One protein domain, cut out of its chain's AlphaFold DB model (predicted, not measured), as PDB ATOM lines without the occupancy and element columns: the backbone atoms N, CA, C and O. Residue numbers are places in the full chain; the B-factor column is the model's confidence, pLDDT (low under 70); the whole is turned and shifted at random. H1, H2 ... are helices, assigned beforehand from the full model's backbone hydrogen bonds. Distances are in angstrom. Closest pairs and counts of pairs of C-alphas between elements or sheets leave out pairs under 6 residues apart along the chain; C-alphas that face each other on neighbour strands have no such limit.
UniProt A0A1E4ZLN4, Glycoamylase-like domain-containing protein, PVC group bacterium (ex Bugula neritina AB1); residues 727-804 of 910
ATOM      1  N   ILE A 727      70.085  19.773  35.070       67.31
ATOM      2  CA  ILE A 727      70.490  19.241  36.381       67.31
ATOM      3  C   ILE A 727      71.467  20.187  37.101       67.31
ATOM      4  O   ILE A 727      71.287  20.473  38.286       67.31
ATOM      5  N   VAL A 728      72.500  20.684  36.411       67.50
ATOM      6  CA  VAL A 728      73.494  21.607  36.994       67.50
ATOM      7  C   VAL A 728      72.846  22.939  37.366       67.50
ATOM      8  O   VAL A 728      72.998  23.381  38.502       67.50
ATOM      9  N   THR A 729      72.065  23.529  36.465       66.25
ATOM     10  CA  THR A 729      71.381  24.807  36.693       66.25
ATOM     11  C   THR A 729      70.362  24.699  37.826       66.25
ATOM     12  O   THR A 729      70.291  25.584  38.678       66.25
ATOM     13  N   THR A 730      69.628  23.584  37.914       63.31
ATOM     14  CA  THR A 730      68.722  23.333  39.043       63.31
ATOM     15  C   THR A 730      69.497  23.294  40.367       63.31
ATOM     16  O   THR A 730      69.071  23.911  41.336       63.31
ATOM     17  N   LEU A 731      70.664  22.641  40.422       59.75
ATOM     18  CA  LEU A 731      71.494  22.587  41.637       59.75
ATOM     19  C   LEU A 731      72.126  23.937  42.010       59.75
ATOM     20  O   LEU A 731      72.244  24.244  43.196       59.75
ATOM     21  N   GLU A 732      72.511  24.744  41.021       62.16
ATOM     22  CA  GLU A 732      73.025  26.103  41.234       62.16
ATOM     23  C   GLU A 732      71.942  27.027  41.802       62.16
ATOM     24  O   GLU A 732      72.205  27.764  42.752       62.16
ATOM     25  N   ASN A 733      70.707  26.913  41.305       56.19
ATOM     26  CA  ASN A 733      69.560  27.694  41.780       56.19
ATOM     27  C   ASN A 733      69.125  27.337  43.208       56.19
ATOM     28  O   ASN A 733      68.552  28.166  43.911       56.19
ATOM     29  N   ILE A 734      69.424  26.122  43.666       57.81
ATOM     30  CA  ILE A 734      69.165  25.684  45.048       57.81
ATOM     31  C   ILE A 734      70.269  26.197  46.008       57.81
ATOM     32  O   ILE A 734      70.228  25.933  47.210       57.81
ATOM     33  N   ASP A 735      71.252  26.953  45.493       49.09
ATOM     34  CA  ASP A 735      72.481  27.401  46.172       49.09
ATOM     35  C   ASP A 735      73.217  26.235  46.865       49.09
ATOM     36  O   ASP A 735      73.851  26.366  47.922       49.09
ATOM     37  N   ASP A 736      73.122  25.042  46.260       48.66
ATOM     38  CA  ASP A 736      73.695  23.814  46.791       48.66
ATOM     39  C   ASP A 736      75.194  23.761  46.472       48.66
ATOM     40  O   ASP A 736      75.666  23.103  45.542       48.66
ATOM     41  N   LYS A 737      75.990  24.479  47.271       54.31
ATOM     42  CA  LYS A 737      77.460  24.526  47.146       54.31
ATOM     43  C   LYS A 737      78.150  23.259  47.669       54.31
ATOM     44  O   LYS A 737      79.199  23.334  48.315       54.31
ATOM     45  N   THR A 738      77.575  22.082  47.432       56.69
ATOM     46  CA  THR A 738      78.105  20.799  47.913       56.69
ATOM     47  C   THR A 738      78.770  19.957  46.816       56.69
ATOM     48  O   THR A 738      78.858  20.319  45.642       56.69
ATOM     49  N   PHE A 739      79.286  18.792  47.229       59.38
ATOM     50  CA  PHE A 739      79.903  17.763  46.388       59.38
ATOM     51  C   PHE A 739      79.039  17.349  45.183       59.38
ATOM     52  O   PHE A 739      79.604  16.949  44.169       59.38
ATOM     53  N   LEU A 740      77.704  17.454  45.263       63.84
ATOM     54  CA  LEU A 740      76.798  17.076  44.174       63.84
ATOM     55  C   LEU A 740      76.891  18.037  42.985       63.84
ATOM     56  O   LEU A 740      77.052  17.556  41.867       63.84
ATOM     57  N   LEU A 741      76.924  19.355  43.214       70.00
ATOM     58  CA  LEU A 741      77.108  20.339  42.141       70.00
ATOM     59  C   LEU A 741      78.458  20.151  41.432       70.00
ATOM     60  O   LEU A 741      78.508  20.031  40.211       70.00
ATOM     61  N   LYS A 742      79.551  19.979  42.192       73.81
ATOM     62  CA  LYS A 742      80.876  19.670  41.611       73.81
ATOM     63  C   LYS A 742      80.886  18.359  40.822       73.81
ATOM     64  O   LYS A 742      81.639  18.216  39.861       73.81
ATOM     65  N   LYS A 743      80.078  17.378  41.233       76.81
ATOM     66  CA  LYS A 743      79.965  16.081  40.558       76.81
ATOM     67  C   LYS A 743      79.134  16.183  39.277       76.81
ATOM     68  O   LYS A 743      79.548  15.610  38.276       76.81
ATOM     69  N   ALA A 744      78.043  16.947  39.294       75.00
ATOM     70  CA  ALA A 744      77.229  17.252  38.119       75.00
ATOM     71  C   ALA A 744      78.033  18.048  37.081       75.00
ATOM     72  O   ALA A 744      78.103  17.640  35.926       75.00
ATOM     73  N   GLN A 745      78.758  19.085  37.515       75.69
ATOM     74  CA  GLN A 745      79.667  19.852  36.657       75.69
ATOM     75  C   GLN A 745      80.764  18.957  36.057       75.69
ATOM     76  O   GLN A 745      81.002  19.000  34.855       75.69
ATOM     77  N   ARG A 746      81.372  18.056  36.847       80.56
ATOM     78  CA  ARG A 746      82.356  17.083  36.331       80.56
ATOM     79  C   ARG A 746      81.759  16.123  35.294       80.56
ATOM     80  O   ARG A 746      82.457  15.732  34.359       80.56
ATOM     81  N   TYR A 747      80.509  15.699  35.469       84.50
ATOM     82  CA  TYR A 747      79.813  14.840  34.510       84.50
ATOM     83  C   TYR A 747      79.453  15.576  33.226       84.50
ATOM     84  O   TYR A 747      79.635  15.007  32.151       84.50
ATOM     85  N   LEU A 748      79.085  16.852  33.324       77.81
ATOM     86  CA  LEU A 748      78.904  17.715  32.165       77.81
ATOM     87  C   LEU A 748      80.215  17.869  31.373       77.81
ATOM     88  O   LEU A 748      80.230  17.666  30.164       77.81
ATOM     89  N   THR A 749      81.353  18.079  32.046       79.69
ATOM     90  CA  THR A 749      82.663  18.145  31.365       79.69
ATOM     91  C   THR A 749      83.053  16.817  30.697       79.69
ATOM     92  O   THR A 749      83.698  16.803  29.647       79.69
ATOM     93  N   LEU A 750      82.692  15.674  31.295       79.38
ATOM     94  CA  LEU A 750      82.925  14.360  30.684       79.38
ATOM     95  C   LEU A 750      82.048  14.142  29.445       79.38
ATOM     96  O   LEU A 750      82.557  13.620  28.456       79.38
ATOM     97  N   MET A 751      80.792  14.586  29.476       78.56
ATOM     98  CA  MET A 751      79.884  14.568  28.322       78.56
ATOM     99  C   MET A 751      80.400  15.427  27.175       78.56
ATOM    100  O   MET A 751      80.494  14.942  26.054       78.56
ATOM    101  N   GLU A 752      80.860  16.647  27.454       74.44
ATOM    102  CA  GLU A 752      81.471  17.510  26.435       74.44
ATOM    103  C   GLU A 752      82.712  16.860  25.809       74.44
ATOM    104  O   GLU A 752      82.935  16.948  24.600       74.44
ATOM    105  N   LYS A 753      83.512  16.147  26.613       79.88
ATOM    106  CA  LYS A 753      84.662  15.389  26.107       79.88
ATOM    107  C   LYS A 753      84.235  14.203  25.235       79.88
ATOM    108  O   LYS A 753      84.905  13.920  24.245       79.88
ATOM    109  N   TYR A 754      83.153  13.512  25.585       84.12
ATOM    110  CA  TYR A 754      82.596  12.407  24.797       84.12
ATOM    111  C   TYR A 754      81.979  12.895  23.485       84.12
ATOM    112  O   TYR A 754      82.275  12.332  22.433       84.12
ATOM    113  N   ASN A 755      81.248  14.006  23.523       73.38
ATOM    114  CA  ASN A 755      80.721  14.670  22.336       73.38
ATOM    115  C   ASN A 755      81.833  15.135  21.394       73.38
ATOM    116  O   ASN A 755      81.721  14.929  20.191       73.38
ATOM    117  N   LYS A 756      82.958  15.642  21.921       79.19
ATOM    118  CA  LYS A 756      84.128  15.985  21.093       79.19
ATOM    119  C   LYS A 756      84.733  14.787  20.359       79.19
ATOM    120  O   LYS A 756      85.193  14.943  19.233       79.19
ATOM    121  N   ILE A 757      84.731  13.604  20.980       80.12
ATOM    122  CA  ILE A 757      85.182  12.361  20.330       80.12
ATOM    123  C   ILE A 757      84.219  11.977  19.200       80.12
ATOM    124  O   ILE A 757      84.669  11.578  18.130       80.12
ATOM    125  N   LEU A 758      82.909  12.117  19.419       74.38
ATOM    126  CA  LEU A 758      81.903  11.836  18.395       74.38
ATOM    127  C   LEU A 758      81.887  12.886  17.280       74.38
ATOM    128  O   LEU A 758      81.567  12.545  16.152       74.38
ATOM    129  N   SER A 759      82.270  14.134  17.538       72.00
ATOM    130  CA  SER A 759      82.350  15.171  16.503       72.00
ATOM    131  C   SER A 759      83.664  15.169  15.709       72.00
ATOM    132  O   SER A 759      83.774  15.935  14.757       72.00
ATOM    133  N   ASP A 760      84.668  14.363  16.088       75.88
ATOM    134  CA  ASP A 760      85.931  14.250  15.338       75.88
ATOM    135  C   ASP A 760      85.664  13.530  13.992       75.88
ATOM    136  O   ASP A 760      85.170  12.397  14.002       75.88
ATOM    137  N   PRO A 761      85.962  14.151  12.833       74.00
ATOM    138  CA  PRO A 761      85.724  13.551  11.517       74.00
ATOM    139  C   PRO A 761      86.448  12.211  11.309       74.00
ATOM    140  O   PRO A 761      85.930  11.341  10.613       74.00
ATOM    141  N   ASP A 762      87.598  12.006  11.967       82.06
ATOM    142  CA  ASP A 762      88.428  10.798  11.840       82.06
ATOM    143  C   ASP A 762      88.187   9.777  12.971       82.06
ATOM    144  O   ASP A 762      89.001   8.872  13.222       82.06
ATOM    145  N   ARG A 763      87.067   9.905  13.695       78.81
ATOM    146  CA  ARG A 763      86.773   9.129  14.914       78.81
ATOM    147  C   ARG A 763      86.815   7.610  14.737       78.81
ATOM    148  O   ARG A 763      87.319   6.912  15.617       78.81
ATOM    149  N   GLU A 764      86.365   7.113  13.587       81.75
ATOM    150  CA  GLU A 764      86.361   5.688  13.205       81.75
ATOM    151  C   GLU A 764      87.781   5.098  13.147       81.75
ATOM    152  O   GLU A 764      87.996   3.920  13.436       81.75
ATOM    153  N   LYS A 765      88.779   5.932  12.825       80.56
ATOM    154  CA  LYS A 765      90.191   5.541  12.722       80.56
ATOM    155  C   LYS A 765      90.942   5.774  14.032       80.56
ATOM    156  O   LYS A 765      91.711   4.919  14.467       80.56
ATOM    157  N   LYS A 766      90.709   6.922  14.672       81.69
ATOM    158  CA  LYS A 766      91.479   7.414  15.829       81.69
ATOM    159  C   LYS A 766      90.979   6.880  17.172       81.69
ATOM    160  O   LYS A 766      91.769   6.686  18.094       81.69
ATOM    161  N   TYR A 767      89.681   6.600  17.275       84.00
ATOM    162  CA  TYR A 767      89.018   6.152  18.502       84.00
ATOM    163  C   TYR A 767      88.299   4.811  18.318       84.00
ATOM    164  O   TYR A 767      87.397   4.492  19.085       84.00
ATOM    165  N   LYS A 768      88.738   3.992  17.352       82.06
ATOM    166  CA  LYS A 768      88.129   2.698  16.988       82.06
ATOM    167  C   LYS A 768      87.866   1.759  18.177       82.06
ATOM    168  O   LYS A 768      86.881   1.033  18.191       82.06
ATOM    169  N   ASN A 769      88.733   1.792  19.191       81.44
ATOM    170  CA  ASN A 769      88.611   0.963  20.397       81.44
ATOM    171  C   ASN A 769      87.885   1.662  21.565       81.44
ATOM    172  O   ASN A 769      87.738   1.069  22.634       81.44
ATOM    173  N   HIS A 770      87.460   2.919  21.408       85.62
ATOM    174  CA  HIS A 770      86.761   3.666  22.449       85.62
ATOM    175  C   HIS A 770      85.302   3.187  22.553       85.62
ATOM    176  O   HIS A 770      84.657   3.033  21.518       85.62
ATOM    177  N   PRO A 771      84.737   3.011  23.764       82.12
ATOM    178  CA  PRO A 771      83.390   2.457  23.940       82.12
ATOM    179  C   PRO A 771      82.280   3.197  23.177       82.12
ATOM    180  O   PRO A 771      81.361   2.558  22.691       82.12
ATOM    181  N   LEU A 772      82.392   4.524  23.012       82.00
ATOM    182  CA  LEU A 772      81.442   5.323  22.212       82.00
ATOM    183  C   LEU A 772      81.382   4.891  20.738       82.00
ATOM    184  O   LEU A 772      80.321   4.943  20.140       82.00
ATOM    185  N   ILE A 773      82.516   4.479  20.161       83.38
ATOM    186  CA  ILE A 773      82.628   4.089  18.747       83.38
ATOM    187  C   ILE A 773      82.408   2.579  18.607       83.38
ATOM    188  O   ILE A 773      81.618   2.135  17.787       83.38
ATOM    189  N   LYS A 774      83.078   1.777  19.446       83.75
ATOM    190  CA  LYS A 774      83.056   0.310  19.370       83.75
ATOM    191  C   LYS A 774      81.694  -0.293  19.724       83.75
ATOM    192  O   LYS A 774      81.307  -1.294  19.135       83.75
ATOM    193  N   GLU A 775      81.008   0.274  20.715       81.75
ATOM    194  CA  GLU A 775      79.703  -0.208  21.196       81.75
ATOM    195  C   GLU A 775      78.550   0.704  20.744       81.75
ATOM    196  O   GLU A 775      77.411   0.466  21.128       81.75
ATOM    197  N   ASN A 776      78.845   1.733  19.938       79.88
ATOM    198  CA  ASN A 776      77.896   2.728  19.427       79.88
ATOM    199  C   ASN A 776      76.999   3.358  20.516       79.88
ATOM    200  O   ASN A 776      75.798   3.526  20.327       79.88
ATOM    201  N   LEU A 777      77.588   3.657  21.680       78.69
ATOM    202  CA  LEU A 777      76.885   4.209  22.843       78.69
ATOM    203  C   LEU A 777      76.763   5.728  22.766       78.69
ATOM    204  O   LEU A 777      77.723   6.411  22.383       78.69
ATOM    205  N   SER A 778      75.646   6.262  23.262       79.44
ATOM    206  CA  SER A 778      75.534   7.699  23.492       79.44
ATOM    207  C   SER A 778      76.475   8.160  24.623       79.44
ATOM    208  O   SER A 778      76.853   7.379  25.513       79.44
ATOM    209  N   PRO A 779      76.893   9.436  24.624       79.44
ATOM    210  CA  PRO A 779      77.647  10.032  25.722       79.44
ATOM    211  C   PRO A 779      77.008   9.800  27.096       79.44
ATOM    212  O   PRO A 779      77.725   9.435  28.038       79.44
ATOM    213  N   LEU A 780      75.680   9.948  27.214       79.38
ATOM    214  CA  LEU A 780      74.960   9.753  28.475       79.38
ATOM    215  C   LEU A 780      74.879   8.276  28.867       79.38
ATOM    216  O   LEU A 780      75.040   7.946  30.045       79.38
ATOM    217  N   GLU A 781      74.690   7.377  27.904       80.31
ATOM    218  CA  GLU A 781      74.700   5.929  28.139       80.31
ATOM    219  C   GLU A 781      76.062   5.452  28.643       80.31
ATOM    220  O   GLU A 781      76.147   4.714  29.632       80.31
ATOM    221  N   LEU A 782      77.153   5.935  28.039       85.25
ATOM    222  CA  LEU A 782      78.497   5.621  28.513       85.25
ATOM    223  C   LEU A 782      78.748   6.197  29.912       85.25
ATOM    224  O   LEU A 782      79.389   5.547  30.749       85.25
ATOM    225  N   LEU A 783      78.233   7.397  30.190       81.94
ATOM    226  CA  LEU A 783      78.340   8.023  31.504       81.94
ATOM    227  C   LEU A 783      77.555   7.234  32.569       81.94
ATOM    228  O   LEU A 783      78.089   6.982  33.654       81.94
ATOM    229  N   ARG A 784      76.341   6.764  32.247       81.38
ATOM    230  CA  ARG A 784      75.528   5.873  33.095       81.38
ATOM    231  C   ARG A 784      76.219   4.535  33.333       81.38
ATOM    232  O   ARG A 784      76.240   4.067  34.469       81.38
ATOM    233  N   LYS A 785      76.867   3.966  32.313       82.88
ATOM    234  CA  LYS A 785      77.624   2.707  32.420       82.88
ATOM    235  C   LYS A 785      78.871   2.852  33.301       82.88
ATOM    236  O   LYS A 785      79.155   1.972  34.111       82.88
ATOM    237  N   LYS A 786      79.604   3.971  33.202       82.25
ATOM    238  CA  LYS A 786      80.825   4.217  33.998       82.25
ATOM    239  C   LYS A 786      80.564   4.755  35.406       82.25
ATOM    240  O   LYS A 786      81.373   4.526  36.307       82.25
ATOM    241  N   HIS A 787      79.464   5.476  35.615       83.56
ATOM    242  CA  HIS A 787      79.166   6.158  36.877       83.56
ATOM    243  C   HIS A 787      77.710   5.990  37.367       83.56
ATOM    244  O   HIS A 787      77.101   6.968  37.815       83.56
ATOM    245  N   PRO A 788      77.160   4.761  37.404       76.31
ATOM    246  CA  PRO A 788      75.726   4.530  37.612       76.31
ATOM    247  C   PRO A 788      75.225   5.078  38.955       76.31
ATOM    248  O   PRO A 788      74.290   5.869  39.014       76.31
ATOM    249  N   LYS A 789      75.920   4.757  40.056       72.56
ATOM    250  CA  LYS A 789      75.547   5.206  41.412       72.56
ATOM    251  C   LYS A 789      75.683   6.720  41.610       72.56
ATOM    252  O   LYS A 789      75.085   7.286  42.519       72.56
ATOM    253  N   GLY A 790      76.543   7.367  40.822       71.62
ATOM    254  CA  GLY A 790      76.792   8.801  40.923       71.62
ATOM    255  C   GLY A 790      75.691   9.626  40.275       71.62
ATOM    256  O   GLY A 790      75.282  10.619  40.868       71.62
ATOM    257  N   LEU A 791      75.227   9.186  39.104       74.19
ATOM    258  CA  LEU A 791      74.192   9.864  38.333       74.19
ATOM    259  C   LEU A 791      72.798   9.646  38.937       74.19
ATOM    260  O   LEU A 791      72.107  10.621  39.199       74.19
ATOM    261  N   LEU A 792      72.462   8.409  39.326       73.31
ATOM    262  CA  LEU A 792      71.190   8.089  39.997       73.31
ATOM    263  C   LEU A 792      70.958   8.925  41.263       73.31
ATOM    264  O   LEU A 792      69.849   9.360  41.548       73.31
ATOM    265  N   LYS A 793      72.026   9.181  42.028       72.44
ATOM    266  CA  LYS A 793      71.947   9.987  43.253       72.44
ATOM    267  C   LYS A 793      71.705  11.475  42.968       72.44
ATOM    268  O   LYS A 793      71.123  12.155  43.806       72.44
ATOM    269  N   LEU A 794      72.173  11.970  41.821       71.19
ATOM    270  CA  LEU A 794      71.929  13.335  41.349       71.19
ATOM    271  C   LEU A 794      70.491  13.489  40.850       71.19
ATOM    272  O   LEU A 794      69.796  14.413  41.266       71.19
ATOM    273  N   GLU A 795      70.038  12.547  40.025       74.50
ATOM    274  CA  GLU A 795      68.695  12.547  39.439       74.50
ATOM    275  C   GLU A 795      67.614  12.449  40.534       74.50
ATOM    276  O   GLU A 795      66.716  13.288  40.590       74.50
ATOM    277  N   ALA A 796      67.767  11.531  41.499       69.75
ATOM    278  CA  ALA A 796      66.819  11.376  42.609       69.75
ATOM    279  C   ALA A 796      66.720  12.621  43.512       69.75
ATOM    280  O   ALA A 796      65.648  12.951  44.025       69.75
ATOM    281  N   TYR A 797      67.833  13.333  43.715       64.06
ATOM    282  CA  TYR A 797      67.852  14.545  44.537       64.06
ATOM    283  C   TYR A 797      67.047  15.677  43.890       64.06
ATOM    284  O   TYR A 797      66.253  16.339  44.559       64.06
ATOM    285  N   ILE A 798      67.197  15.852  42.577       65.00
ATOM    286  CA  ILE A 798      66.468  16.874  41.821       65.00
ATOM    287  C   ILE A 798      64.983  16.544  41.727       65.00
ATOM    288  O   ILE A 798      64.147  17.432  41.889       65.00
ATOM    289  N   GLU A 799      64.638  15.273  41.535       64.44
ATOM    290  CA  GLU A 799      63.237  14.855  41.498       64.44
ATOM    291  C   GLU A 799      62.531  15.113  42.841       64.44
ATOM    292  O   GLU A 799      61.396  15.591  42.879       64.44
ATOM    293  N   THR A 800      63.234  14.887  43.957       59.91
ATOM    294  CA  THR A 800      62.719  15.185  45.304       59.91
ATOM    295  C   THR A 800      62.509  16.689  45.503       59.91
ATOM    296  O   THR A 800      61.481  17.105  46.038       59.91
ATOM    297  N   TYR A 801      63.443  17.522  45.032       56.53
ATOM    298  CA  TYR A 801      63.318  18.979  45.102       56.53
ATOM    299  C   TYR A 801      62.130  19.505  44.286       56.53
ATOM    300  O   TYR A 801      61.346  20.319  44.776       56.53
ATOM    301  N   ARG A 802      61.946  19.001  43.062       58.78
ATOM    302  CA  ARG A 802      60.841  19.418  42.185       58.78
ATOM    303  C   ARG A 802      59.473  19.054  42.771       58.78
ATOM    304  O   ARG A 802      58.540  19.844  42.663       58.78
ATOM    305  N   LYS A 803      59.359  17.919  43.469       57.28
ATOM    306  CA  LYS A 803      58.126  17.549  44.192       57.28
ATOM    307  C   LYS A 803      57.793  18.518  45.333       57.28
ATOM    308  O   LYS A 803      56.622  18.815  45.534       57.28
ATOM    309  N   LEU A 804      58.799  19.056  46.026       47.00
ATOM    310  CA  LEU A 804      58.605  20.008  47.131       47.00
ATOM    311  C   LEU A 804      58.159  21.403  46.660       47.00
ATOM    312  O   LEU A 804      57.384  22.055  47.358       47.00
TER     313      LEU A 804
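AT A GLANCE: This is residues 727 to 804 of the 910 residues of the protein "Glycoamylase-like domain-containing protein" of PVC group bacterium (ex Bugula neritina AB1) (UniProt A0A1E4ZLN4). The model is a loose rod of two limbs: the long helix H2 makes one, and past the turn at its far end, where the short helix H3 sits, the chain comes back through H4, H5 and H6 as the other. Near the beginning of H2, H1 folds back on it, and H6, slanted to both, packs on H1 and H2 there. The printed part has 78 residues with six named helices, in the order H1, H2, H3, H4, H5, H6, and no named strand; the class is all helix. It is loose, with a radius of gyration of the C-alphas of 14.9 A, and the C-alphas span 48 by 18 by 18 A.

HOW THE PARTS SIT: H2, residues 739 to 758, is the hub, touching four other helices. H5, residues 779 to 786, touches residues 747 to 755 of H2, closest at the C-alphas of Tyr 754 and Pro 779, 5.6 A apart; they run opposite ways at a steep tilt of 59 degrees. H1, residues 727 to 733, touches residues 741 to 745 of H2, closest at the C-alphas of Val 728 and Ala 744, 5.8 A; the two are a helical hairpin, running opposite ways at a steep tilt of 40 degrees. H6, residues 788 to 804, touches H2 closest at the C-alphas of Leu 740 and Leu 794, 6.8 A, opposite ways at a steep tilt of 59 degrees. With residues 794 to 798 alone H6 touches H1, closest at the C-alphas of Ile 727 and Ile 798, 7.2 A. The helix packing is mostly crossed, with no shallow tilt among these four touching pairs. H4, residues 771 to 774, only just touches H2, with 3 pairs of C-alphas within 8 A, the closest being Leu 758 and Leu 772 at 7.6 A. H3, residues 763 to 766, touches no helix. H1 and H5 are apart. Each O i to N i+4 pair is within hydrogen-bond range in H1, H2 and H5, and 11 of 13 are in H6; H3 and H4 are too short for such a pair.

IN THESE COORDINATES: H1 begins at C-alpha 727, (70.490, 19.241, 36.381). H2 measures 28.7 A from C-alpha 739 at (79.903, 17.763, 46.388) to C-alpha 758 at (81.903, 11.836, 18.395). H6 measures 25.0 A and ends at C-alpha 804, (58.605, 20.008, 47.131).

THE WHOLE: The two C-alphas farthest apart, those of Lys 765 and Leu 804, are 48.9 A apart. The printed part has no cut, and its five links are tight. The mean pLDDT of the printed part is 73.2; residues 727 to 740 and 796 to 804 are under 70.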